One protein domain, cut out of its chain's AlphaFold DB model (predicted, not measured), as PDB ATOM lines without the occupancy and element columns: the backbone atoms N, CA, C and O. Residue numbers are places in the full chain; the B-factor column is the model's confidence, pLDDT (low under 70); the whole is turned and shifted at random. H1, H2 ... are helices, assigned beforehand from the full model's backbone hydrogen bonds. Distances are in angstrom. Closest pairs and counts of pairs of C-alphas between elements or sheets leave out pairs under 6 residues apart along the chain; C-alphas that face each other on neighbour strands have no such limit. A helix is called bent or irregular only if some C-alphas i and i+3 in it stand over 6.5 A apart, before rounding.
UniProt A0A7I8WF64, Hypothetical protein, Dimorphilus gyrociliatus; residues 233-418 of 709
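Overview. This is residues 233 to 418 of the 709 residues of the protein "Hypothetical protein" of Dimorphilus gyrociliatus (UniProt A0A7I8WF64). What shape do these atoms make? They make a long rod: H2, H3 and H4 form an up-and-down bundle, each helix running against the one before it, and H1 packs on residues 262 to 273 of H2. From the other end of H2, H5 runs on toward a small head of short helices, H6, H7 and H8. What is it made of? The printed part has 186 residues with eight named helices, H1 to H8 in chain order, and no named strand; the class is all helix. It is loose, with a radius of gyration of the C-alphas of 23.3 A and spans of 76 by 30 by 27 A.

Along the chain. Where are the longest helices? H2, residues 260 to 290, runs 44.8 A from C-alpha 260 at (119.939, 164.715, 130.278) to C-alpha 290 at (144.054, 130.095, 115.223), and H3, residues 297 to 327, is 45.3 A long. Where are the others? H1 is residues 233 to 250, 25.3 A; H4 is 333 to 351, 26.5 A; H5 is 356 to 373, 25.8 A. H6 is 377 to 389, H7 is 394 to 406, and H8 is 411 to 417, ending at C-alpha 417 at (157.355, 110.870, 105.894).

Arrangement. What touches the hub, H2? H3 touches it in a hairpin at a shallow tilt of 29 degrees, closest at C-alphas 271 and 314, 5.6 A. H1 touches it in a hairpin at a steep tilt of 40 degrees, closest at C-alphas 241 and 265, 4.6 A; H5 touches its residues 282 to 290, closest at C-alphas 289 and 360, 5.2 A. What closes the bundle? H4 touches H3 in a hairpin at a shallow tilt of 32 degrees, only just short of steep, closest at C-alphas 314 and 346, 5.0 A. How is the far end joined? H7 touches H5, closest at C-alphas 361 and 395, 6.1 A; H6 touches H7, C-alphas 387 and 401 being closest at 5.9 A, and H8, C-alphas 379 and 415 being closest at 6.8 A. Are the helix backbones even? Every O i to N i+4 pair is within hydrogen-bond range in H1, H2, H3, H4, H5, H7 and H8; H6 has 7 of 9 and is irregular, with C-alphas 378 and 381 8.7 A apart.

Size, cuts and confidence. How far does it reach? The two C-alphas farthest apart, those of Glu 329 and Ala 417, are 77.1 A apart, and residues 326 to 333 stand free. Is it continuous? The printed part has no cut, and no link is long. Where is confidence low? Mean pLDDT of the printed part is 70.7, and 85 residues are under 70, among them 233 to 262 and 264 to 289.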
ATOM      1  N   THR A 233     138.256 151.249 134.285       48.66
ATOM      2  CA  THR A 233     137.500 152.447 133.873       48.66
ATOM      3  C   THR A 233     136.173 152.142 133.187       48.66
ATOM      4  O   THR A 233     135.195 152.825 133.456       48.66
ATOM      5  N   ALA A 234     136.114 151.115 132.331       47.78
ATOM      6  CA  ALA A 234     134.893 150.733 131.612       47.78
ATOM      7  C   ALA A 234     133.864 150.113 132.556       47.78
ATOM      8  O   ALA A 234     132.669 150.400 132.485       47.78
ATOM      9  N   VAL A 235     134.346 149.241 133.442       48.50
ATOM     10  CA  VAL A 235     133.518 148.583 134.454       48.50
ATOM     11  C   VAL A 235     133.074 149.599 135.502       48.50
ATOM     12  O   VAL A 235     131.912 149.574 135.893       48.50
ATOM     13  N   TYR A 236     133.954 150.526 135.890       53.03
ATOM     14  CA  TYR A 236     133.630 151.624 136.796       53.03
ATOM     15  C   TYR A 236     132.576 152.566 136.205       53.03
ATOM     16  O   TYR A 236     131.540 152.767 136.830       53.03
ATOM     17  N   SER A 237     132.781 153.091 134.989       53.31
ATOM     18  CA  SER A 237     131.829 154.017 134.361       53.31
ATOM     19  C   SER A 237     130.470 153.358 134.125       53.31
ATOM     20  O   SER A 237     129.443 153.945 134.444       53.31
ATOM     21  N   THR A 238     130.453 152.108 133.647       54.78
ATOM     22  CA  THR A 238     129.216 151.339 133.445       54.78
ATOM     23  C   THR A 238     128.527 151.043 134.770       54.78
ATOM     24  O   THR A 238     127.321 151.233 134.885       54.78
ATOM     25  N   GLY A 239     129.282 150.579 135.770       48.69
ATOM     26  CA  GLY A 239     128.766 150.266 137.099       48.69
ATOM     27  C   GLY A 239     128.140 151.492 137.752       48.69
ATOM     28  O   GLY A 239     126.999 151.418 138.203       48.69
ATOM     29  N   ARG A 240     128.833 152.634 137.697       62.16
ATOM     30  CA  ARG A 240     128.337 153.902 138.232       62.16
ATOM     31  C   ARG A 240     127.125 154.416 137.461       62.16
ATOM     32  O   ARG A 240     126.148 154.796 138.083       62.16
ATOM     33  N   SER A 241     127.121 154.354 136.127       58.44
ATOM     34  CA  SER A 241     125.945 154.728 135.328       58.44
ATOM     35  C   SER A 241     124.724 153.839 135.611       58.44
ATOM     36  O   SER A 241     123.601 154.335 135.616       58.44
ATOM     37  N   ILE A 242     124.916 152.535 135.860       49.56
ATOM     38  CA  ILE A 242     123.830 151.626 136.272       49.56
ATOM     39  C   ILE A 242     123.313 152.018 137.655       49.56
ATOM     40  O   ILE A 242     122.102 152.099 137.845       49.56
ATOM     41  N   GLU A 243     124.215 152.266 138.603       53.72
ATOM     42  CA  GLU A 243     123.873 152.692 139.959       53.72
ATOM     43  C   GLU A 243     123.081 154.001 139.947       53.72
ATOM     44  O   GLU A 243     122.008 154.056 140.536       53.72
ATOM     45  N   THR A 244     123.525 155.002 139.182       57.88
ATOM     46  CA  THR A 244     122.808 156.270 139.006       57.88
ATOM     47  C   THR A 244     121.408 156.058 138.424       57.88
ATOM     48  O   THR A 244     120.459 156.693 138.866       57.88
ATOM     49  N   ILE A 245     121.217 155.144 137.466       53.34
ATOM     50  CA  ILE A 245     119.873 154.850 136.933       53.34
ATOM     51  C   ILE A 245     118.994 154.133 137.967       53.34
ATOM     52  O   ILE A 245     117.799 154.423 138.048       53.34
ATOM     53  N   ILE A 246     119.557 153.196 138.736       46.75
ATOM     54  CA  ILE A 246     118.831 152.481 139.795       46.75
ATOM     55  C   ILE A 246     118.409 153.457 140.897       46.75
ATOM     56  O   ILE A 246     117.235 153.450 141.263       46.75
ATOM     57  N   ASP A 247     119.317 154.325 141.352       51.03
ATOM     58  CA  ASP A 247     119.045 155.408 142.308       51.03
ATOM     59  C   ASP A 247     117.895 156.289 141.806       51.03
ATOM     60  O   ASP A 247     116.863 156.424 142.464       51.03
ATOM     61  N   ARG A 248     117.990 156.786 140.568       68.81
ATOM     62  CA  ARG A 248     116.930 157.610 139.969       68.81
ATOM     63  C   ARG A 248     115.587 156.889 139.924       68.81
ATOM     64  O   ARG A 248     114.563 157.496 140.231       68.81
ATOM     65  N   HIS A 249     115.577 155.603 139.570       48.38
ATOM     66  CA  HIS A 249     114.353 154.807 139.553       48.38
ATOM     67  C   HIS A 249     113.748 154.647 140.954       48.38
ATOM     68  O   HIS A 249     112.546 154.850 141.124       48.38
ATOM     69  N   GLN A 250     114.572 154.314 141.952       46.56
ATOM     70  CA  GLN A 250     114.149 154.131 143.343       46.56
ATOM     71  C   GLN A 250     113.606 155.430 143.949       46.56
ATOM     72  O   GLN A 250     112.594 155.406 144.648       46.56
ATOM     73  N   HIS A 251     114.201 156.569 143.598       63.25
ATOM     74  CA  HIS A 251     113.820 157.882 144.113       63.25
ATOM     75  C   HIS A 251     112.865 158.670 143.207       63.25
ATOM     76  O   HIS A 251     112.711 159.883 143.375       63.25
ATOM     77  N   LYS A 252     112.205 157.992 142.255       67.00
ATOM     78  CA  LYS A 252     111.195 158.566 141.346       67.00
ATOM     79  C   LYS A 252     111.681 159.793 140.562       67.00
ATOM     80  O   LYS A 252     110.894 160.673 140.218       67.00
ATOM     81  N   LYS A 253     112.974 159.846 140.255       61.34
ATOM     82  CA  LYS A 253     113.528 160.776 139.270       61.34
ATOM     83  C   LYS A 253     113.313 160.226 137.864       61.34
ATOM     84  O   LYS A 253     113.136 159.023 137.655       61.34
ATOM     85  N   SER A 254     113.330 161.115 136.875       65.81
ATOM     86  CA  SER A 254     113.195 160.707 135.479       65.81
ATOM     87  C   SER A 254     114.366 159.808 135.064       65.81
ATOM     88  O   SER A 254     115.532 160.175 135.195       65.81
ATOM     89  N   ILE A 255     114.042 158.630 134.528       58.28
ATOM     90  CA  ILE A 255     114.991 157.715 133.862       58.28
ATOM     91  C   ILE A 255     114.862 157.768 132.331       58.28
ATOM     92  O   ILE A 255     115.445 156.946 131.617       58.28
ATOM     93  N   ASN A 256     114.046 158.697 131.824       53.88
ATOM     94  CA  ASN A 256     113.755 158.834 130.403       53.88
ATOM     95  C   ASN A 256     114.963 159.395 129.649       53.88
ATOM     96  O   ASN A 256     115.696 160.226 130.161       53.88
ATOM     97  N   LEU A 257     115.105 159.041 128.369       54.47
ATOM     98  CA  LEU A 257     116.157 159.592 127.496       54.47
ATOM     99  C   LEU A 257     116.010 161.103 127.216       54.47
ATOM    100  O   LEU A 257     116.889 161.717 126.609       54.47
ATOM    101  N   THR A 258     114.880 161.704 127.590       62.69
ATOM    102  CA  THR A 258     114.683 163.159 127.541       62.69
ATOM    103  C   THR A 258     115.425 163.859 128.672       62.69
ATOM    104  O   THR A 258     115.909 164.968 128.470       62.69
ATOM    105  N   ASP A 259     115.551 163.190 129.820       67.88
ATOM    106  CA  ASP A 259     116.355 163.656 130.936       67.88
ATOM    107  C   ASP A 259     117.837 163.501 130.595       67.88
ATOM    108  O   ASP A 259     118.285 162.455 130.121       67.88
ATOM    109  N   GLN A 260     118.575 164.587 130.764       65.38
ATOM    110  CA  GLN A 260     119.939 164.715 130.278       65.38
ATOM    111  C   GLN A 260     120.889 163.749 131.000       65.38
ATOM    112  O   GLN A 260     121.591 162.977 130.349       65.38
ATOM    113  N   GLU A 261     120.818 163.702 132.327       65.25
ATOM    114  CA  GLU A 261     121.661 162.853 133.170       65.25
ATOM    115  C   GLU A 261     121.343 161.357 132.983       65.25
ATOM    116  O   GLU A 261     122.243 160.527 132.815       65.25
ATOM    117  N   ALA A 262     120.056 160.991 132.912       62.81
ATOM    118  CA  ALA A 262     119.644 159.622 132.610       62.81
ATOM    119  C   ALA A 262     120.061 159.199 131.193       62.81
ATOM    120  O   ALA A 262     120.535 158.076 130.994       62.81
ATOM    121  N   ARG A 263     119.931 160.089 130.197       72.75
ATOM    122  CA  ARG A 263     120.382 159.842 128.819       72.75
ATOM    123  C   ARG A 263     121.880 159.560 128.768       72.75
ATOM    124  O   ARG A 263     122.273 158.605 128.101       72.75
ATOM    125  N   GLN A 264     122.700 160.341 129.467       65.69
ATOM    126  CA  GLN A 264     124.143 160.102 129.546       65.69
ATOM    127  C   GLN A 264     124.469 158.748 130.167       65.69
ATOM    128  O   GLN A 264     125.255 157.987 129.601       65.69
ATOM    129  N   CYS A 265     123.823 158.402 131.283       62.50
ATOM    130  CA  CYS A 265     124.025 157.106 131.922       62.50
ATOM    131  C   CYS A 265     123.662 155.953 130.973       62.50
ATOM    132  O   CYS A 265     124.428 155.001 130.829       62.50
ATOM    133  N   TRP A 266     122.549 156.065 130.243       64.44
ATOM    134  CA  TRP A 266     122.166 155.082 129.227       64.44
ATOM    135  C   TRP A 266     123.172 154.998 128.075       64.44
ATOM    136  O   TRP A 266     123.535 153.894 127.663       64.44
ATOM    137  N   LEU A 267     123.650 156.133 127.561       66.25
ATOM    138  CA  LEU A 267     124.654 156.171 126.495       66.25
ATOM    139  C   LEU A 267     125.988 155.575 126.950       66.25
ATOM    140  O   LEU A 267     126.582 154.805 126.200       66.25
ATOM    141  N   SER A 268     126.421 155.865 128.176       62.56
ATOM    142  CA  SER A 268     127.614 155.291 128.809       62.56
ATOM    143  C   SER A 268     127.507 153.765 128.922       62.56
ATOM    144  O   SER A 268     128.417 153.050 128.495       62.56
ATOM    145  N   ILE A 269     126.363 153.243 129.388       60.59
ATOM    146  CA  ILE A 269     126.105 151.795 129.495       60.59
ATOM    147  C   ILE A 269     126.102 151.127 128.121       60.59
ATOM    148  O   ILE A 269     126.746 150.094 127.932       60.59
ATOM    149  N   VAL A 270     125.383 151.701 127.151       59.41
ATOM    150  CA  VAL A 270     125.296 151.147 125.792       59.41
ATOM    151  C   VAL A 270     126.668 151.165 125.125       59.41
ATOM    152  O   VAL A 270     127.088 150.150 124.577       59.41
ATOM    153  N   THR A 271     127.393 152.279 125.205       64.06
ATOM    154  CA  THR A 271     128.711 152.445 124.577       64.06
ATOM    155  C   THR A 271     129.730 151.484 125.173       64.06
ATOM    156  O   THR A 271     130.380 150.734 124.441       64.06
ATOM    157  N   SER A 272     129.809 151.424 126.501       62.53
ATOM    158  CA  SER A 272     130.728 150.527 127.201       62.53
ATOM    159  C   SER A 272     130.368 149.056 126.963       62.53
ATOM    160  O   SER A 272     131.242 148.239 126.676       62.53
ATOM    161  N   GLY A 273     129.076 148.710 126.987       56.22
ATOM    162  CA  GLY A 273     128.598 147.357 126.705       56.22
ATOM    163  C   GLY A 273     128.906 146.903 125.276       56.22
ATOM    164  O   GLY A 273     129.426 145.804 125.073       56.22
ATOM    165  N   VAL A 274     128.646 147.754 124.280       59.44
ATOM    166  CA  VAL A 274     128.961 147.467 122.871       59.44
ATOM    167  C   VAL A 274     130.476 147.369 122.656       59.44
ATOM    168  O   VAL A 274     130.914 146.471 121.938       59.44
ATOM    169  N   SER A 275     131.280 148.191 123.336       58.88
ATOM    170  CA  SER A 275     132.748 148.119 123.289       58.88
ATOM    171  C   SER A 275     133.299 146.817 123.872       58.88
ATOM    172  O   SER A 275     134.135 146.161 123.242       58.88
ATOM    173  N   ILE A 276     132.792 146.379 125.029       56.19
ATOM    174  CA  ILE A 276     133.165 145.091 125.636       56.19
ATOM    175  C   ILE A 276     132.785 143.930 124.705       56.19
ATOM    176  O   ILE A 276     133.573 143.000 124.502       56.19
ATOM    177  N   LEU A 277     131.598 143.989 124.092       48.44
ATOM    178  CA  LEU A 277     131.151 142.987 123.125       48.44
ATOM    179  C   LEU A 277     132.030 142.965 121.869       48.44
ATOM    180  O   LEU A 277     132.429 141.884 121.434       48.44
ATOM    181  N   ALA A 278     132.371 144.126 121.305       57.22
ATOM    182  CA  ALA A 278     133.257 144.240 120.147       57.22
ATOM    183  C   ALA A 278     134.634 143.617 120.432       57.22
ATOM    184  O   ALA A 278     135.130 142.801 119.646       57.22
ATOM    185  N   PHE A 279     135.202 143.895 121.610       57.19
ATOM    186  CA  PHE A 279     136.458 143.294 122.060       57.19
ATOM    187  C   PHE A 279     136.363 141.764 122.190       57.19
ATOM    188  O   PHE A 279     137.216 141.026 121.679       57.19
ATOM    189  N   GLY A 280     135.298 141.265 122.829       48.47
ATOM    190  CA  GLY A 280     135.047 139.831 122.984       48.47
ATOM    191  C   GLY A 280     134.899 139.107 121.641       48.47
ATOM    192  O   GLY A 280     135.467 138.029 121.440       48.47
ATOM    193  N   VAL A 281     134.205 139.726 120.684       50.41
ATOM    194  CA  VAL A 281     134.054 139.201 119.323       50.41
ATOM    195  C   VAL A 281     135.402 139.142 118.602       50.41
ATOM    196  O   VAL A 281     135.715 138.109 118.009       50.41
ATOM    197  N   GLY A 282     136.243 140.176 118.705       57.38
ATOM    198  CA  GLY A 282     137.594 140.166 118.131       57.38
ATOM    199  C   GLY A 282     138.459 139.013 118.661       57.38
ATOM    200  O   GLY A 282     139.109 138.303 117.887       57.38
ATOM    201  N   ARG A 283     138.408 138.744 119.974       55.28
ATOM    202  CA  ARG A 283     139.102 137.602 120.604       55.28
ATOM    203  C   ARG A 283     138.560 136.258 120.122       55.28
ATOM    204  O   ARG A 283     139.350 135.371 119.796       55.28
ATOM    205  N   PHE A 284     137.237 136.111 120.035       50.62
ATOM    206  CA  PHE A 284     136.596 134.901 119.517       50.62
ATOM    207  C   PHE A 284     136.987 134.626 118.058       50.62
ATOM    208  O   PHE A 284     137.349 133.497 117.714       50.62
ATOM    209  N   LEU A 285     136.976 135.650 117.199       55.78
ATOM    210  CA  LEU A 285     137.403 135.537 115.803       55.78
ATOM    211  C   LEU A 285     138.875 135.130 115.689       55.78
ATOM    212  O   LEU A 285     139.196 134.201 114.952       55.78
ATOM    213  N   SER A 286     139.762 135.760 116.460       66.56
ATOM    214  CA  SER A 286     141.187 135.412 116.488       66.56
ATOM    215  C   SER A 286     141.430 133.990 116.998       66.56
ATOM    216  O   SER A 286     142.211 133.239 116.413       66.56
ATOM    217  N   TYR A 287     140.735 133.569 118.056       60.41
ATOM    218  CA  TYR A 287     140.835 132.210 118.592       60.41
ATOM    219  C   TYR A 287     140.349 131.157 117.583       60.41
ATOM    220  O   TYR A 287     141.053 130.193 117.275       60.41
ATOM    221  N   THR A 288     139.164 131.352 117.001       52.06
ATOM    222  CA  THR A 288     138.611 130.438 115.987       52.06
ATOM    223  C   THR A 288     139.473 130.392 114.720       52.06
ATOM    224  O   THR A 288     139.690 129.319 114.155       52.06
ATOM    225  N   ALA A 289     140.067 131.517 114.325       69.88
ATOM    226  CA  ALA A 289     141.048 131.587 113.249       69.88
ATOM    227  C   ALA A 289     142.309 130.748 113.544       69.88
ATOM    228  O   ALA A 289     142.721 129.949 112.697       69.88
ATOM    229  N   ARG A 290     142.871 130.854 114.758       71.56
ATOM    230  CA  ARG A 290     144.054 130.095 115.223       71.56
ATOM    231  C   ARG A 290     143.809 128.590 115.368       71.56
ATOM    232  O   ARG A 290     144.734 127.795 115.239       71.56
ATOM    233  N   THR A 291     142.564 128.170 115.581       62.16
ATOM    234  CA  THR A 291     142.188 126.740 115.584       62.16
ATOM    235  C   THR A 291     141.949 126.179 114.176       62.16
ATOM    236  O   THR A 291     141.787 124.969 114.003       62.16
ATOM    237  N   GLY A 292     141.945 127.033 113.147       73.00
ATOM    238  CA  GLY A 292     141.654 126.633 111.773       73.00
ATOM    239  C   GLY A 292     140.170 126.331 111.541       73.00
ATOM    240  O   GLY A 292     139.821 125.550 110.648       73.00
ATOM    241  N   LEU A 293     139.272 126.902 112.350       65.62
ATOM    242  CA  LEU A 293     137.835 126.867 112.092       65.62
ATOM    243  C   LEU A 293     137.481 127.870 110.987       65.62
ATOM    244  O   LEU A 293     137.962 129.000 110.957       65.62
ATOM    245  N   ILE A 294     136.652 127.431 110.039       72.75
ATOM    246  CA  ILE A 294     136.164 128.287 108.956       72.75
ATOM    247  C   ILE A 294     134.849 128.880 109.441       72.75
ATOM    248  O   ILE A 294     133.862 128.162 109.574       72.75
ATOM    249  N   LEU A 295     134.852 130.178 109.727       57.12
ATOM    250  CA  LEU A 295     133.646 130.887 110.137       57.12
ATOM    251  C   LEU A 295     132.730 131.157 108.944       57.12
ATOM    252  O   LEU A 295     133.200 131.526 107.863       57.12
ATOM    253  N   ASN A 296     131.424 130.999 109.165       56.47
ATOM    254  CA  ASN A 296     130.406 131.261 108.155       56.47
ATOM    255  C   ASN A 296     130.249 132.774 107.885       56.47
ATOM    256  O   ASN A 296     130.707 133.634 108.644       56.47
ATOM    257  N   ARG A 297     129.597 133.105 106.765       60.59
ATOM    258  CA  ARG A 297     129.385 134.494 106.329       60.59
ATOM    259  C   ARG A 297     128.557 135.296 107.340       60.59
ATOM    260  O   ARG A 297     128.857 136.463 107.562       60.59
ATOM    261  N   SER A 298     127.575 134.670 107.993       39.16
ATOM    262  CA  SER A 298     126.713 135.321 108.988       39.16
ATOM    263  C   SER A 298     127.477 135.785 110.229       39.16
ATOM    264  O   SER A 298     127.283 136.917 110.655       39.16
ATOM    265  N   THR A 299     128.401 134.987 110.774       42.28
ATOM    266  CA  THR A 299     129.219 135.392 111.932       42.28
ATOM    267  C   THR A 299     130.132 136.569 111.591       42.28
ATOM    268  O   THR A 299     130.303 137.473 112.407       42.28
ATOM    269  N   ARG A 300     130.678 136.607 110.366       59.19
ATOM    270  CA  ARG A 300     131.486 137.743 109.891       59.19
ATOM    271  C   ARG A 300     130.655 139.020 109.745       59.19
ATOM    272  O   ARG A 300     131.128 140.083 110.128       59.19
ATOM    273  N   ILE A 301     129.429 138.913 109.223       48.66
ATOM    274  CA  ILE A 301     128.498 140.048 109.112       48.66
ATOM    275  C   ILE A 301     128.146 140.576 110.502       48.66
ATOM    276  O   ILE A 301     128.313 141.764 110.737       48.66
ATOM    277  N   ILE A 302     127.749 139.702 111.434       42.75
ATOM    278  CA  ILE A 302     127.408 140.091 112.811       42.75
ATOM    279  C   ILE A 302     128.585 140.800 113.485       42.75
ATOM    280  O   ILE A 302     128.402 141.854 114.085       42.75
ATOM    281  N   SER A 303     129.800 140.265 113.351       52.16
ATOM    282  CA  SER A 303     130.990 140.902 113.918       52.16
ATOM    283  C   SER A 303     131.272 142.277 113.313       52.16
ATOM    284  O   SER A 303     131.562 143.209 114.057       52.16
ATOM    285  N   ASN A 304     131.159 142.425 111.991       67.06
ATOM    286  CA  ASN A 304     131.317 143.726 111.345       67.06
ATOM    287  C   ASN A 304     130.240 144.708 111.817       67.06
ATOM    288  O   ASN A 304     130.553 145.860 112.087       67.06
ATOM    289  N   SER A 305     128.991 144.254 111.951       52.47
ATOM    290  CA  SER A 305     127.894 145.073 112.464       52.47
ATOM    291  C   SER A 305     128.164 145.545 113.889       52.47
ATOM    292  O   SER A 305     127.968 146.718 114.157       52.47
ATOM    293  N   ILE A 306     128.671 144.679 114.771       58.84
ATOM    294  CA  ILE A 306     129.035 145.057 116.146       58.84
ATOM    295  C   ILE A 306     130.146 146.115 116.147       58.84
ATOM    296  O   ILE A 306     130.015 147.116 116.843       58.84
ATOM    297  N   ASN A 307     131.194 145.947 115.334       66.81
ATOM    298  CA  ASN A 307     132.291 146.920 115.253       66.81
ATOM    299  C   ASN A 307     131.830 148.276 114.688       66.81
ATOM    300  O   ASN A 307     132.216 149.319 115.205       66.81
ATOM    301  N   ILE A 308     130.975 148.270 113.657       73.31
ATOM    302  CA  ILE A 308     130.381 149.494 113.095       73.31
ATOM    303  C   ILE A 308     129.482 150.166 114.132       73.31
ATOM    304  O   ILE A 308     129.618 151.362 114.371       73.31
ATOM    305  N   SER A 309     128.604 149.395 114.781       68.19
ATOM    306  CA  SER A 309     127.751 149.899 115.853       68.19
ATOM    307  C   SER A 309     128.579 150.519 116.967       68.19
ATOM    308  O   SER A 309     128.210 151.592 117.411       68.19
ATOM    309  N   ASN A 310     129.712 149.920 117.347       74.38
ATOM    310  CA  ASN A 310     130.580 150.462 118.387       74.38
ATOM    311  C   ASN A 310     131.130 151.851 118.038       74.38
ATOM    312  O   ASN A 310     131.081 152.758 118.866       74.38
ATOM    313  N   ILE A 311     131.602 152.042 116.800       80.12
ATOM    314  CA  ILE A 311     132.066 153.352 116.318       80.12
ATOM    315  C   ILE A 311     130.915 154.354 116.331       80.12
ATOM    316  O   ILE A 311     131.068 155.463 116.840       80.12
ATOM    317  N   SER A 312     129.755 153.965 115.797       77.69
ATOM    318  CA  SER A 312     128.590 154.846 115.717       77.69
ATOM    319  C   SER A 312     128.075 155.250 117.098       77.69
ATOM    320  O   SER A 312     127.851 156.433 117.332       77.69
ATOM    321  N   THR A 313     127.910 154.302 118.026       73.50
ATOM    322  CA  THR A 313     127.418 154.586 119.381       73.50
ATOM    323  C   THR A 313     128.413 155.424 120.168       73.50
ATOM    324  O   THR A 313     128.001 156.394 120.796       73.50
ATOM    325  N   SER A 314     129.712 155.121 120.067       77.38
ATOM    326  CA  SER A 314     130.756 155.903 120.739       77.38
ATOM    327  C   SER A 314     130.841 157.329 120.181       77.38
ATOM    328  O   SER A 314     130.958 158.282 120.945       77.38
ATOM    329  N   GLY A 315     130.706 157.504 118.862       81.94
ATOM    330  CA  GLY A 315     130.686 158.827 118.233       81.94
ATOM    331  C   GLY A 315     129.472 159.663 118.651       81.94
ATOM    332  O   GLY A 315     129.615 160.838 118.982       81.94
ATOM    333  N   ILE A 316     128.284 159.046 118.709       80.50
ATOM    334  CA  ILE A 316     127.063 159.699 119.207       80.50
ATOM    335  C   ILE A 316     127.219 160.087 120.683       80.50
ATOM    336  O   ILE A 316     126.816 161.185 121.065       80.50
ATOM    337  N   ALA A 317     127.816 159.223 121.508       75.56
ATOM    338  CA  ALA A 317     128.046 159.502 122.923       75.56
ATOM    339  C   ALA A 317     128.981 160.703 123.131       75.56
ATOM    340  O   ALA A 317     128.680 161.564 123.957       75.56
ATOM    341  N   ILE A 318     130.061 160.811 122.345       84.56
ATOM    342  CA  ILE A 318     130.956 161.980 122.366       84.56
ATOM    343  C   ILE A 318     130.202 163.245 121.984       84.56
ATOM    344  O   ILE A 318     130.304 164.240 122.695       84.56
ATOM    345  N   LEU A 319     129.440 163.213 120.887       80.94
ATOM    346  CA  LEU A 319     128.704 164.388 120.430       80.94
ATOM    347  C   LEU A 319     127.679 164.833 121.480       80.94
ATOM    348  O   LEU A 319     127.618 166.013 121.814       80.94
ATOM    349  N   SER A 320     126.931 163.885 122.050       78.81
ATOM    350  CA  SER A 320     125.958 164.167 123.107       78.81
ATOM    351  C   SER A 320     126.621 164.743 124.360       78.81
ATOM    352  O   SER A 320     126.094 165.701 124.914       78.81
ATOM    353  N   HIS A 321     127.757 164.196 124.808       78.19
ATOM    354  CA  HIS A 321     128.485 164.741 125.960       78.19
ATOM    355  C   HIS A 321     129.092 166.116 125.663       78.19
ATOM    356  O   HIS A 321     129.107 166.968 126.539       78.19
ATOM    357  N   ALA A 322     129.582 166.355 124.445       78.75
ATOM    358  CA  ALA A 322     130.166 167.640 124.069       78.75
ATOM    359  C   ALA A 322     129.124 168.769 124.053       78.75
ATOM    360  O   ALA A 322     129.410 169.870 124.515       78.75
ATOM    361  N   ILE A 323     127.916 168.491 123.545       77.19
ATOM    362  CA  ILE A 323     126.785 169.432 123.591       77.19
ATOM    363  C   ILE A 323     126.438 169.756 125.045       77.19
ATOM    364  O   ILE A 323     126.251 170.908 125.403       77.19
ATOM    365  N   GLU A 324     126.428 168.753 125.907       75.94
ATOM    366  CA  GLU A 324     126.104 168.947 127.313       75.94
ATOM    367  C   GLU A 324     127.175 169.712 128.099       75.94
ATOM    368  O   GLU A 324     126.846 170.605 128.874       75.94
ATOM    369  N   LEU A 325     128.455 169.418 127.871       79.25
ATOM    370  CA  LEU A 325     129.559 170.179 128.458       79.25
ATOM    371  C   LEU A 325     129.536 171.656 128.043       79.25
ATOM    372  O   LEU A 325     130.036 172.500 128.778       79.25
ATOM    373  N   LYS A 326     128.968 171.972 126.871       75.38
ATOM    374  CA  LYS A 326     128.786 173.352 126.407       75.38
ATOM    375  C   LYS A 326     127.697 174.085 127.198       75.38
ATOM    376  O   LYS A 326     127.836 175.291 127.388       75.38
ATOM    377  N   ASP A 327     126.647 173.379 127.608       77.69
ATOM    378  CA  ASP A 327     125.462 173.966 128.243       77.69
ATOM    379  C   ASP A 327     125.548 173.961 129.785       77.69
ATOM    380  O   ASP A 327     124.723 174.585 130.454       77.69
ATOM    381  N   LYS A 328     126.544 173.279 130.372       76.44
ATOM    382  CA  LYS A 328     126.811 173.293 131.820       76.44
ATOM    383  C   LYS A 328     127.641 174.516 132.233       76.44
ATOM    384  O   LYS A 328     128.712 174.758 131.687       76.44
ATOM    385  N   GLU A 329     127.176 175.231 133.260       71.69
ATOM    386  CA  GLU A 329     127.883 176.378 133.862       71.69
ATOM    387  C   GLU A 329     129.122 175.956 134.669       71.69
ATOM    388  O   GLU A 329     130.131 176.657 134.671       71.69
ATOM    389  N   GLN A 330     129.072 174.788 135.319       71.12
ATOM    390  CA  GLN A 330     130.204 174.195 136.031       71.12
ATOM    391  C   GLN A 330     130.436 172.767 135.545       71.12
ATOM    392  O   GLN A 330     129.538 171.923 135.582       71.12
ATOM    393  N   ILE A 331     131.655 172.501 135.076       70.06
ATOM    394  CA  ILE A 331     132.060 171.178 134.608       70.06
ATOM    395  C   ILE A 331     132.686 170.425 135.781       70.06
ATOM    396  O   ILE A 331     133.698 170.855 136.333       70.06
ATOM    397  N   THR A 332     132.108 169.284 136.149       66.69
ATOM    398  CA  THR A 332     132.642 168.460 137.239       66.69
ATOM    399  C   THR A 332     133.810 167.585 136.753       66.69
ATOM    400  O   THR A 332     133.861 167.204 135.578       66.69
ATOM    401  N   PRO A 333     134.743 167.166 137.631       54.97
ATOM    402  CA  PRO A 333     135.780 166.186 137.278       54.97
ATOM    403  C   PRO A 333     135.209 164.871 136.723       54.97
ATOM    404  O   PRO A 333     135.823 164.219 135.875       54.97
ATOM    405  N   LEU A 334     134.009 164.495 137.174       59.72
ATOM    406  CA  LEU A 334     133.293 163.324 136.684       59.72
ATOM    407  C   LEU A 334     132.863 163.494 135.221       59.72
ATOM    408  O   LEU A 334     133.005 162.550 134.443       59.72
ATOM    409  N   ASP A 335     132.412 164.687 134.828       67.50
ATOM    410  CA  ASP A 335     132.049 164.983 133.440       67.50
ATOM    411  C   ASP A 335     133.264 164.832 132.508       67.50
ATOM    412  O   ASP A 335     133.167 164.207 131.446       67.50
ATOM    413  N   TYR A 336     134.439 165.315 132.935       68.06
ATOM    414  CA  TYR A 336     135.696 165.121 132.204       68.06
ATOM    415  C   TYR A 336     136.085 163.648 132.094       68.06
ATOM    416  O   TYR A 336     136.513 163.208 131.024       68.06
ATOM    417  N   LEU A 337     135.928 162.868 133.168       66.94
ATOM    418  CA  LEU A 337     136.231 161.437 133.162       66.94
ATOM    419  C   LEU A 337     135.314 160.678 132.198       66.94
ATOM    420  O   LEU A 337     135.791 159.872 131.394       66.94
ATOM    421  N   GLN A 338     134.007 160.935 132.255       68.12
ATOM    422  CA  GLN A 338     133.030 160.291 131.382       68.12
ATOM    423  C   GLN A 338     133.246 160.686 129.916       68.12
ATOM    424  O   GLN A 338     133.249 159.817 129.042       68.12
ATOM    425  N   PHE A 339     133.511 161.966 129.638       76.62
ATOM    426  CA  PHE A 339     133.843 162.428 128.291       76.62
ATOM    427  C   PHE A 339     135.134 161.786 127.770       76.62
ATOM    428  O   PHE A 339     135.144 161.220 126.678       76.62
ATOM    429  N   SER A 340     136.198 161.782 128.575       68.25
ATOM    430  CA  SER A 340     137.486 161.168 128.221       68.25
ATOM    431  C   SER A 340     137.356 159.668 127.970       68.25
ATOM    432  O   SER A 340     137.973 159.130 127.055       68.25
ATOM    433  N   THR A 341     136.508 158.991 128.742       67.00
ATOM    434  CA  THR A 341     136.206 157.568 128.566       67.00
ATOM    435  C   THR A 341     135.485 157.318 127.238       67.00
ATOM    436  O   THR A 341     135.866 156.416 126.492       67.00
ATOM    437  N   ASN A 342     134.506 158.157 126.886       75.12
ATOM    438  CA  ASN A 342     133.813 158.075 125.598       75.12
ATOM    439  C   ASN A 342     134.768 158.338 124.418       75.12
ATOM    440  O   ASN A 342     134.748 157.591 123.437       75.12
ATOM    441  N   VAL A 343     135.654 159.336 124.532       76.25
ATOM    442  CA  VAL A 343     136.717 159.618 123.548       76.25
ATOM    443  C   VAL A 343     137.666 158.434 123.412       76.25
ATOM    444  O   VAL A 343     137.947 157.991 122.300       76.25
ATOM    445  N   PHE A 344     138.115 157.867 124.531       72.31
ATOM    446  CA  PHE A 344     138.979 156.694 124.536       72.31
ATOM    447  C   PHE A 344     138.330 155.512 123.811       72.31
ATOM    448  O   PHE A 344     138.962 154.915 122.939       72.31
ATOM    449  N   PHE A 345     137.067 155.191 124.111       71.31
ATOM    450  CA  PHE A 345     136.372 154.089 123.443       71.31
ATOM    451  C   PHE A 345     136.159 154.341 121.962       71.31
ATOM    452  O   PHE A 345     136.323 153.418 121.167       71.31
ATOM    453  N   PHE A 346     135.851 155.568 121.559       79.31
ATOM    454  CA  PHE A 346     135.720 155.909 120.150       79.31
ATOM    455  C   PHE A 346     137.045 155.776 119.399       79.31
ATOM    456  O   PHE A 346     137.103 155.096 118.377       79.31
ATOM    457  N   THR A 347     138.125 156.344 119.936       72.44
ATOM    458  CA  THR A 347     139.468 156.242 119.353       72.44
ATOM    459  C   THR A 347     139.924 154.790 119.296       72.44
ATOM    460  O   THR A 347     140.388 154.324 118.256       72.44
ATOM    461  N   HIS A 348     139.718 154.030 120.374       67.50
ATOM    462  CA  HIS A 348     139.977 152.596 120.385       67.50
ATOM    463  C   HIS A 348     139.155 151.881 119.312       67.50
ATOM    464  O   HIS A 348     139.698 151.052 118.589       67.50
ATOM    465  N   SER A 349     137.877 152.224 119.152       70.12
ATOM    466  CA  SER A 349     137.001 151.638 118.134       70.12
ATOM    467  C   SER A 349     137.475 151.930 116.717       70.12
ATOM    468  O   SER A 349     137.392 151.042 115.878       70.12
ATOM    469  N   ILE A 350     137.993 153.135 116.451       73.69
ATOM    470  CA  ILE A 350     138.571 153.510 115.154       73.69
ATOM    471  C   ILE A 350     139.866 152.737 114.901       73.69
ATOM    472  O   ILE A 350     140.007 152.105 113.859       73.69
ATOM    473  N   ILE A 351     140.799 152.745 115.857       63.47
ATOM    474  CA  ILE A 351     142.114 152.099 115.706       63.47
ATOM    475  C   ILE A 351     141.968 150.579 115.577       63.47
ATOM    476  O   ILE A 351     142.641 149.940 114.768       63.47
ATOM    477  N   THR A 352     141.080 149.984 116.373       61.84
ATOM    478  CA  THR A 352     140.798 148.544 116.331       61.84
ATOM    479  C   THR A 352     139.765 148.168 115.283       61.84
ATOM    480  O   THR A 352     139.435 146.983 115.166       61.84
ATOM    481  N   PHE A 353     139.274 149.133 114.493       71.56
ATOM    482  CA  PHE A 353     138.338 148.854 113.422       71.56
ATOM    483  C   PHE A 353     139.000 147.958 112.386       71.56
ATOM    484  O   PHE A 353     139.713 148.378 111.478       71.56
ATOM    485  N   GLN A 354     138.722 146.676 112.517       72.50
ATOM    486  CA  GLN A 354     139.105 145.678 111.555       72.50
ATOM    487  C   GLN A 354     137.865 144.884 111.204       72.50
ATOM    488  O   GLN A 354     137.064 144.489 112.058       72.50
ATOM    489  N   THR A 355     137.701 144.633 109.908       72.06
ATOM    490  CA  THR A 355     136.670 143.699 109.474       72.06
ATOM    491  C   THR A 355     136.986 142.314 110.031       72.06
ATOM    492  O   THR A 355     138.149 141.923 110.140       72.06
ATOM    493  N   ALA A 356     135.956 141.519 110.307       56.66
ATOM    494  CA  ALA A 356     136.102 140.138 110.746       56.66
ATOM    495  C   ALA A 356     137.037 139.333 109.826       56.66
ATOM    496  O   ALA A 356     137.812 138.498 110.282       56.66
ATOM    497  N   SER A 357     136.998 139.607 108.519       76.31
ATOM    498  CA  SER A 357     137.889 138.988 107.536       76.31
ATOM    499  C   SER A 357     139.357 139.393 107.717       76.31
ATOM    500  O   SER A 357     140.223 138.542 107.535       76.31
ATOM    501  N   ALA A 358     139.644 140.648 108.072       79.69
ATOM    502  CA  ALA A 358     141.001 141.107 108.371       79.69
ATOM    503  C   ALA A 358     141.534 140.441 109.648       79.69
ATOM    504  O   ALA A 358     142.572 139.788 109.592       79.69
ATOM    505  N   ILE A 359     140.750 140.455 110.733       70.44
ATOM    506  CA  ILE A 359     141.102 139.805 112.010       70.44
ATOM    507  C   ILE A 359     141.416 138.316 111.800       70.44
ATOM    508  O   ILE A 359     142.443 137.812 112.252       70.44
ATOM    509  N   ILE A 360     140.553 137.598 111.069       74.75
ATOM    510  CA  ILE A 360     140.759 136.174 110.765       74.75
ATOM    511  C   ILE A 360     142.049 135.969 109.961       74.75
ATOM    512  O   ILE A 360     142.825 135.068 110.281       74.75
ATOM    513  N   LYS A 361     142.290 136.773 108.918       85.62
ATOM    514  CA  LYS A 361     143.487 136.652 108.073       85.62
ATOM    515  C   LYS A 361     144.768 136.900 108.862       85.62
ATOM    516  O   LYS A 361     145.707 136.112 108.725       85.62
ATOM    517  N   ASP A 362     144.790 137.938 109.688       84.12
ATOM    518  CA  ASP A 362     145.958 138.316 110.479       84.12
ATOM    519  C   ASP A 362     146.260 137.264 111.543       84.12
ATOM    520  O   ASP A 362     147.377 136.744 111.583       84.12
ATOM    521  N   ALA A 363     145.247 136.818 112.293       72.00
ATOM    522  CA  ALA A 363     145.400 135.756 113.285       72.00
ATOM    523  C   ALA A 363     145.876 134.430 112.660       72.00
ATOM    524  O   ALA A 363     146.716 133.732 113.230       72.00
ATOM    525  N   GLN A 364     145.378 134.075 111.469       86.25
ATOM    526  CA  GLN A 364     145.853 132.898 110.736       86.25
ATOM    527  C   GLN A 364     147.302 133.054 110.266       86.25
ATOM    528  O   GLN A 364     148.085 132.110 110.371       86.25
ATOM    529  N   LYS A 365     147.663 134.218 109.713       89.75
ATOM    530  CA  LYS A 365     149.013 134.501 109.206       89.75
ATOM    531  C   LYS A 365     150.034 134.467 110.342       89.75
ATOM    532  O   LYS A 365     151.064 133.809 110.202       89.75
ATOM    533  N   GLU A 366     149.721 135.121 111.456       86.94
ATOM    534  CA  GLU A 366     150.520 135.125 112.681       86.94
ATOM    535  C   GLU A 366     150.734 133.697 113.199       86.94
ATOM    536  O   GLU A 366     151.875 133.263 113.354       86.94
ATOM    537  N   TYR A 367     149.659 132.918 113.353       85.75
ATOM    538  CA  TYR A 367     149.738 131.539 113.837       85.75
ATOM    539  C   TYR A 367     150.550 130.627 112.913       85.75
ATOM    540  O   TYR A 367     151.385 129.847 113.367       85.75
ATOM    541  N   ILE A 368     150.348 130.734 111.597       89.44
ATOM    542  CA  ILE A 368     151.123 129.977 110.605       89.44
ATOM    543  C   ILE A 368     152.613 130.312 110.715       89.44
ATOM    544  O   ILE A 368     153.449 129.408 110.675       89.44
ATOM    545  N   ASN A 369     152.950 131.593 110.861       89.62
ATOM    546  CA  ASN A 369     154.330 132.037 111.013       89.62
ATOM    547  C   ASN A 369     154.940 131.548 112.330       89.62
ATOM    548  O   ASN A 369     156.083 131.091 112.327       89.62
ATOM    549  N   GLN A 370     154.178 131.587 113.424       88.38
ATOM    550  CA  GLN A 370     154.594 131.065 114.721       88.38
ATOM    551  C   GLN A 370     154.885 129.565 114.632       88.38
ATOM    552  O   GLN A 370     155.983 129.139 114.970       88.38
ATOM    553  N   MET A 371     153.961 128.773 114.086       85.25
ATOM    554  CA  MET A 371     154.134 127.325 113.927       85.25
ATOM    555  C   MET A 371     155.308 126.976 113.010       85.25
ATOM    556  O   MET A 371     156.022 126.008 113.270       85.25
ATOM    557  N   ARG A 372     155.550 127.780 111.965       88.06
ATOM    558  CA  ARG A 372     156.737 127.644 111.112       88.06
ATOM    559  C   ARG A 372     158.025 127.832 111.912       88.06
ATOM    560  O   ARG A 372     158.953 127.058 111.723       88.06
ATOM    561  N   LYS A 373     158.081 128.858 112.766       88.75
ATOM    562  CA  LYS A 373     159.269 129.200 113.564       88.75
ATOM    563  C   LYS A 373     159.492 128.250 114.744       88.75
ATOM    564  O   LYS A 373     160.639 128.005 115.079       88.75
ATOM    565  N   THR A 374     158.434 127.721 115.360       85.75
ATOM    566  CA  THR A 374     158.542 126.875 116.558       85.75
ATOM    567  C   THR A 374     158.543 125.388 116.207       85.75
ATOM    568  O   THR A 374     159.577 124.733 116.268       85.75
ATOM    569  N   LYS A 375     157.399 124.842 115.779       83.12
ATOM    570  CA  LYS A 375     157.221 123.395 115.569       83.12
ATOM    571  C   LYS A 375     157.869 122.859 114.293       83.12
ATOM    572  O   LYS A 375     158.147 121.669 114.216       83.12
ATOM    573  N   PHE A 376     158.068 123.703 113.281       84.56
ATOM    574  CA  PHE A 376     158.540 123.278 111.956       84.56
ATOM    575  C   PHE A 376     159.803 124.010 111.491       84.56
ATOM    576  O   PHE A 376     160.059 124.057 110.284       84.56
ATOM    577  N   ALA A 377     160.610 124.536 112.421       85.81
ATOM    578  CA  ALA A 377     161.808 125.323 112.115       85.81
ATOM    579  C   ALA A 377     162.743 124.607 111.124       85.81
ATOM    580  O   ALA A 377     163.154 125.180 110.116       85.81
ATOM    581  N   LYS A 378     162.978 123.307 111.353       84.88
ATOM    582  CA  LYS A 378     163.858 122.447 110.540       84.88
ATOM    583  C   LYS A 378     163.266 122.048 109.178       84.88
ATOM    584  O   LYS A 378     163.991 121.591 108.303       84.88
ATOM    585  N   HIS A 379     161.960 122.240 108.960       84.88
ATOM    586  CA  HIS A 379     161.227 121.733 107.785       84.88
ATOM    587  C   HIS A 379     160.544 122.833 106.962       84.88
ATOM    588  O   HIS A 379     159.553 122.572 106.274       84.88
ATOM    589  N   GLY A 380     161.060 124.066 106.985       83.00
ATOM    590  CA  GLY A 380     160.415 125.232 106.364       83.00
ATOM    591  C   GLY A 380     160.005 125.051 104.891       83.00
ATOM    592  O   GLY A 380     158.911 125.466 104.498       83.00
ATOM    593  N   ARG A 381     160.825 124.368 104.072       85.38
ATOM    594  CA  ARG A 381     160.499 124.071 102.659       85.38
ATOM    595  C   ARG A 381     159.301 123.117 102.530       85.38
ATOM    596  O   ARG A 381     158.375 123.395 101.767       85.38
ATOM    597  N   LYS A 382     159.273 122.036 103.321       86.44
ATOM    598  CA  LYS A 382     158.168 121.056 103.351       86.44
ATOM    599  C   LYS A 382     156.885 121.653 103.925       86.44
ATOM    600  O   LYS A 382     155.807 121.416 103.384       86.44
ATOM    601  N   PHE A 383     157.004 122.511 104.934       87.88
ATOM    602  CA  PHE A 383     155.897 123.285 105.494       87.88
ATOM    603  C   PHE A 383     155.228 124.180 104.444       87.88
ATOM    604  O   PHE A 383     154.006 124.154 104.281       87.88
ATOM    605  N   ASN A 384     156.025 124.914 103.664       87.56
ATOM    606  CA  ASN A 384     155.512 125.754 102.583       87.56
ATOM    607  C   ASN A 384     154.881 124.927 101.452       87.56
ATOM    608  O   ASN A 384     153.832 125.307 100.931       87.56
ATOM    609  N   ALA A 385     155.465 123.778 101.100       87.38
ATOM    610  CA  ALA A 385     154.886 122.863 100.117       87.38
ATOM    611  C   ALA A 385     153.528 122.302 100.578       87.38
ATOM    612  O   ALA A 385     152.568 122.295  99.807       87.38
ATOM    613  N   LEU A 386     153.411 121.901 101.849       86.44
ATOM    614  CA  LEU A 386     152.149 121.452 102.446       86.44
ATOM    615  C   LEU A 386     151.090 122.561 102.426       86.44
ATOM    616  O   LEU A 386     149.940 122.308 102.066       86.44
ATOM    617  N   ARG A 387     151.478 123.803 102.737       87.44
ATOM    618  CA  ARG A 387     150.581 124.966 102.673       87.44
ATOM    619  C   ARG A 387     150.043 125.206 101.262       87.44
ATOM    620  O   ARG A 387     148.855 125.485 101.109       87.44
ATOM    621  N   ARG A 388     150.894 125.078 100.236       86.00
ATOM    622  CA  ARG A 388     150.512 125.255  98.821       86.00
ATOM    623  C   ARG A 388     149.545 124.176  98.324       86.00
ATOM    624  O   ARG A 388     148.717 124.476  97.474       86.00
ATOM    625  N   LYS A 389     149.597 122.955  98.873       86.94
ATOM    626  CA  LYS A 389     148.670 121.864  98.511       86.94
ATOM    627  C   LYS A 389     147.232 122.086  99.005       86.94
ATOM    628  O   LYS A 389     146.314 121.426  98.522       86.94
ATOM    629  N   MET A 390     147.010 123.001  99.949       85.06
ATOM    630  CA  MET A 390     145.673 123.287 100.467       85.06
ATOM    631  C   MET A 390     144.860 124.116  99.458       85.06
ATOM    632  O   MET A 390     145.299 125.173  99.007       85.06
ATOM    633  N   ARG A 391     143.651 123.649  99.119       80.75
ATOM    634  CA  ARG A 391     142.739 124.305  98.158       80.75
ATOM    635  C   ARG A 391     141.673 125.173  98.841       80.75
ATOM    636  O   ARG A 391     141.105 124.780  99.871       80.75
ATOM    637  N   GLY A 392     141.341 126.299  98.208       83.19
ATOM    638  CA  GLY A 392     140.279 127.232  98.604       83.19
ATOM    639  C   GLY A 392     140.729 128.696  98.550       83.19
ATOM    640  O   GLY A 392     141.886 128.979  98.241       83.19
ATOM    641  N   THR A 393     139.825 129.618  98.895       80.50
ATOM    642  CA  THR A 393     140.158 131.038  99.109       80.50
ATOM    643  C   THR A 393     141.235 131.185 100.188       80.50
ATOM    644  O   THR A 393     141.418 130.277 101.000       80.50
ATOM    645  N   ALA A 394     141.962 132.308 100.220       78.69
ATOM    646  CA  ALA A 394     143.106 132.494 101.123       78.69
ATOM    647  C   ALA A 394     142.793 132.119 102.591       78.69
ATOM    648  O   ALA A 394     143.542 131.346 103.191       78.69
ATOM    649  N   ASP A 395     141.654 132.574 103.117       74.12
ATOM    650  CA  ASP A 395     141.193 132.313 104.488       74.12
ATOM    651  C   ASP A 395     140.851 130.833 104.718       74.12
ATOM    652  O   ASP A 395     141.189 130.251 105.748       74.12
ATOM    653  N   VAL A 396     140.176 130.204 103.749       82.69
ATOM    654  CA  VAL A 396     139.768 128.791 103.811       82.69
ATOM    655  C   VAL A 396     140.989 127.881 103.701       82.69
ATOM    656  O   VAL A 396     141.103 126.893 104.425       82.69
ATOM    657  N   ARG A 397     141.925 128.232 102.818       89.00
ATOM    658  CA  ARG A 397     143.202 127.545 102.630       89.00
ATOM    659  C   ARG A 397     144.034 127.591 103.906       89.00
ATOM    660  O   ARG A 397     144.494 126.547 104.364       89.00
ATOM    661  N   ASN A 398     144.199 128.777 104.488       88.69
ATOM    662  CA  ASN A 398     144.939 128.956 105.733       88.69
ATOM    663  C   ASN A 398     144.255 128.223 106.901       88.69
ATOM    664  O   ASN A 398     144.939 127.532 107.646       88.69
ATOM    665  N   ALA A 399     142.923 128.268 107.019       83.69
ATOM    666  CA  ALA A 399     142.193 127.525 108.052       83.69
ATOM    667  C   ALA A 399     142.397 126.002 107.948       83.69
ATOM    668  O   ALA A 399     142.715 125.343 108.938       83.69
ATOM    669  N   LYS A 400     142.260 125.432 106.739       87.62
ATOM    670  CA  LYS A 400     142.509 124.001 106.485       87.62
ATOM    671  C   LYS A 400     143.951 123.616 106.801       87.62
ATOM    672  O   LYS A 400     144.190 122.566 107.398       87.62
ATOM    673  N   PHE A 401     144.897 124.474 106.421       91.06
ATOM    674  CA  PHE A 401     146.307 124.282 106.723       91.06
ATOM    675  C   PHE A 401     146.548 124.243 108.234       91.06
ATOM    676  O   PHE A 401     147.052 123.246 108.731       91.06
ATOM    677  N   ILE A 402     146.087 125.254 108.973       88.62
ATOM    678  CA  ILE A 402     146.196 125.332 110.437       88.62
ATOM    679  C   ILE A 402     145.593 124.099 111.110       88.62
ATOM    680  O   ILE A 402     146.245 123.461 111.932       88.62
ATOM    681  N   ARG A 403     144.383 123.694 110.707       87.94
ATOM    682  CA  ARG A 403     143.733 122.487 111.236       87.94
ATOM    683  C   ARG A 403     144.563 121.226 110.995       87.94
ATOM    684  O   ARG A 403     144.590 120.344 111.846       87.94
ATOM    685  N   THR A 404     145.213 121.135 109.837       89.50
ATOM    686  CA  THR A 404     146.087 120.007 109.493       89.50
ATOM    687  C   THR A 404     147.326 120.008 110.374       89.50
ATOM    688  O   THR A 404     147.651 118.979 110.951       89.50
ATOM    689  N   ILE A 405     147.968 121.165 110.541       88.81
ATOM    690  CA  ILE A 405     149.166 121.294 111.371       88.81
ATOM    691  C   ILE A 405     148.867 120.971 112.839       88.81
ATOM    692  O   ILE A 405     149.656 120.299 113.494       88.81
ATOM    693  N   ASN A 406     147.709 121.394 113.348       85.25
ATOM    694  CA  ASN A 406     147.313 121.161 114.739       85.25
ATOM    695  C   ASN A 406     147.048 119.686 115.060       85.25
ATOM    696  O   ASN A 406     147.056 119.318 116.228       85.25
ATOM    697  N   ARG A 407     146.818 118.847 114.043       87.50
ATOM    698  CA  ARG A 407     146.644 117.393 114.194       87.50
ATOM    699  C   ARG A 407     147.960 116.616 114.157       87.50
ATOM    700  O   ARG A 407     147.944 115.410 114.366       87.50
ATOM    701  N   ILE A 408     149.075 117.271 113.847       87.56
ATOM    702  CA  ILE A 408     150.383 116.620 113.782       87.56
ATOM    703  C   ILE A 408     150.972 116.591 115.194       87.56
ATOM    704  O   ILE A 408     151.393 117.625 115.712       87.56
ATOM    705  N   GLU A 409     151.003 115.404 115.800       81.56
ATOM    706  CA  GLU A 409     151.599 115.186 117.127       81.56
ATOM    707  C   GLU A 409     153.133 115.217 117.076       81.56
ATOM    708  O   GLU A 409     153.750 115.896 117.892       81.56
ATOM    709  N   ASN A 410     153.746 114.562 116.078       87.12
ATOM    710  CA  ASN A 410     155.198 114.550 115.863       87.12
ATOM    711  C   ASN A 410     155.576 115.242 114.529       87.12
ATOM    712  O   ASN A 410     155.505 114.614 113.464       87.12
ATOM    713  N   PRO A 411     155.970 116.534 114.566       82.94
ATOM    714  CA  PRO A 411     156.343 117.318 113.387       82.94
ATOM    715  C   PRO A 411     157.466 116.702 112.556       82.94
ATOM    716  O   PRO A 411     157.382 116.701 111.328       82.94
ATOM    717  N   ASP A 412     158.496 116.164 113.209       82.88
ATOM    718  CA  ASP A 412     159.683 115.639 112.537       82.88
ATOM    719  C   ASP A 412     159.386 114.329 111.815       82.88
ATOM    720  O   ASP A 412     159.741 114.178 110.645       82.88
ATOM    721  N   GLN A 413     158.687 113.400 112.471       86.25
ATOM    722  CA  GLN A 413     158.292 112.136 111.850       86.25
ATOM    723  C   GLN A 413     157.336 112.378 110.679       86.25
ATOM    724  O   GLN A 413     157.531 111.833 109.591       86.25
ATOM    725  N   PHE A 414     156.346 113.254 110.872       87.19
ATOM    726  CA  PHE A 414     155.411 113.619 109.816       87.19
ATOM    727  C   PHE A 414     156.129 114.261 108.624       87.19
ATOM    728  O   PHE A 414     155.891 113.875 107.483       87.19
ATOM    729  N   MET A 415     157.034 115.216 108.860       84.31
ATOM    730  CA  MET A 415     157.745 115.903 107.778       84.31
ATOM    731  C   MET A 415     158.786 115.019 107.092       84.31
ATOM    732  O   MET A 415     159.014 115.178 105.891       84.31
ATOM    733  N   LYS A 416     159.405 114.066 107.798       83.31
ATOM    734  CA  LYS A 416     160.262 113.041 107.183       83.31
ATOM    735  C   LYS A 416     159.450 112.133 106.255       83.31
ATOM    736  O   LYS A 416     159.854 111.963 105.109       83.31
ATOM    737  N   ALA A 417     158.281 111.669 106.702       80.88
ATOM    738  CA  ALA A 417     157.355 110.870 105.894       80.88
ATOM    739  C   ALA A 417     156.706 111.667 104.745       80.88
ATOM    740  O   ALA A 417     156.300 111.104 103.729       80.88
ATOM    741  N   PHE A 418     156.611 112.991 104.878       78.44
ATOM    742  CA  PHE A 418     156.094 113.863 103.833       78.44
ATOM    743  C   PHE A 418     157.132 114.055 102.714       78.44
ATOM    744  O   PHE A 418     157.954 114.979 102.731       78.44
TER     745      PHE A 418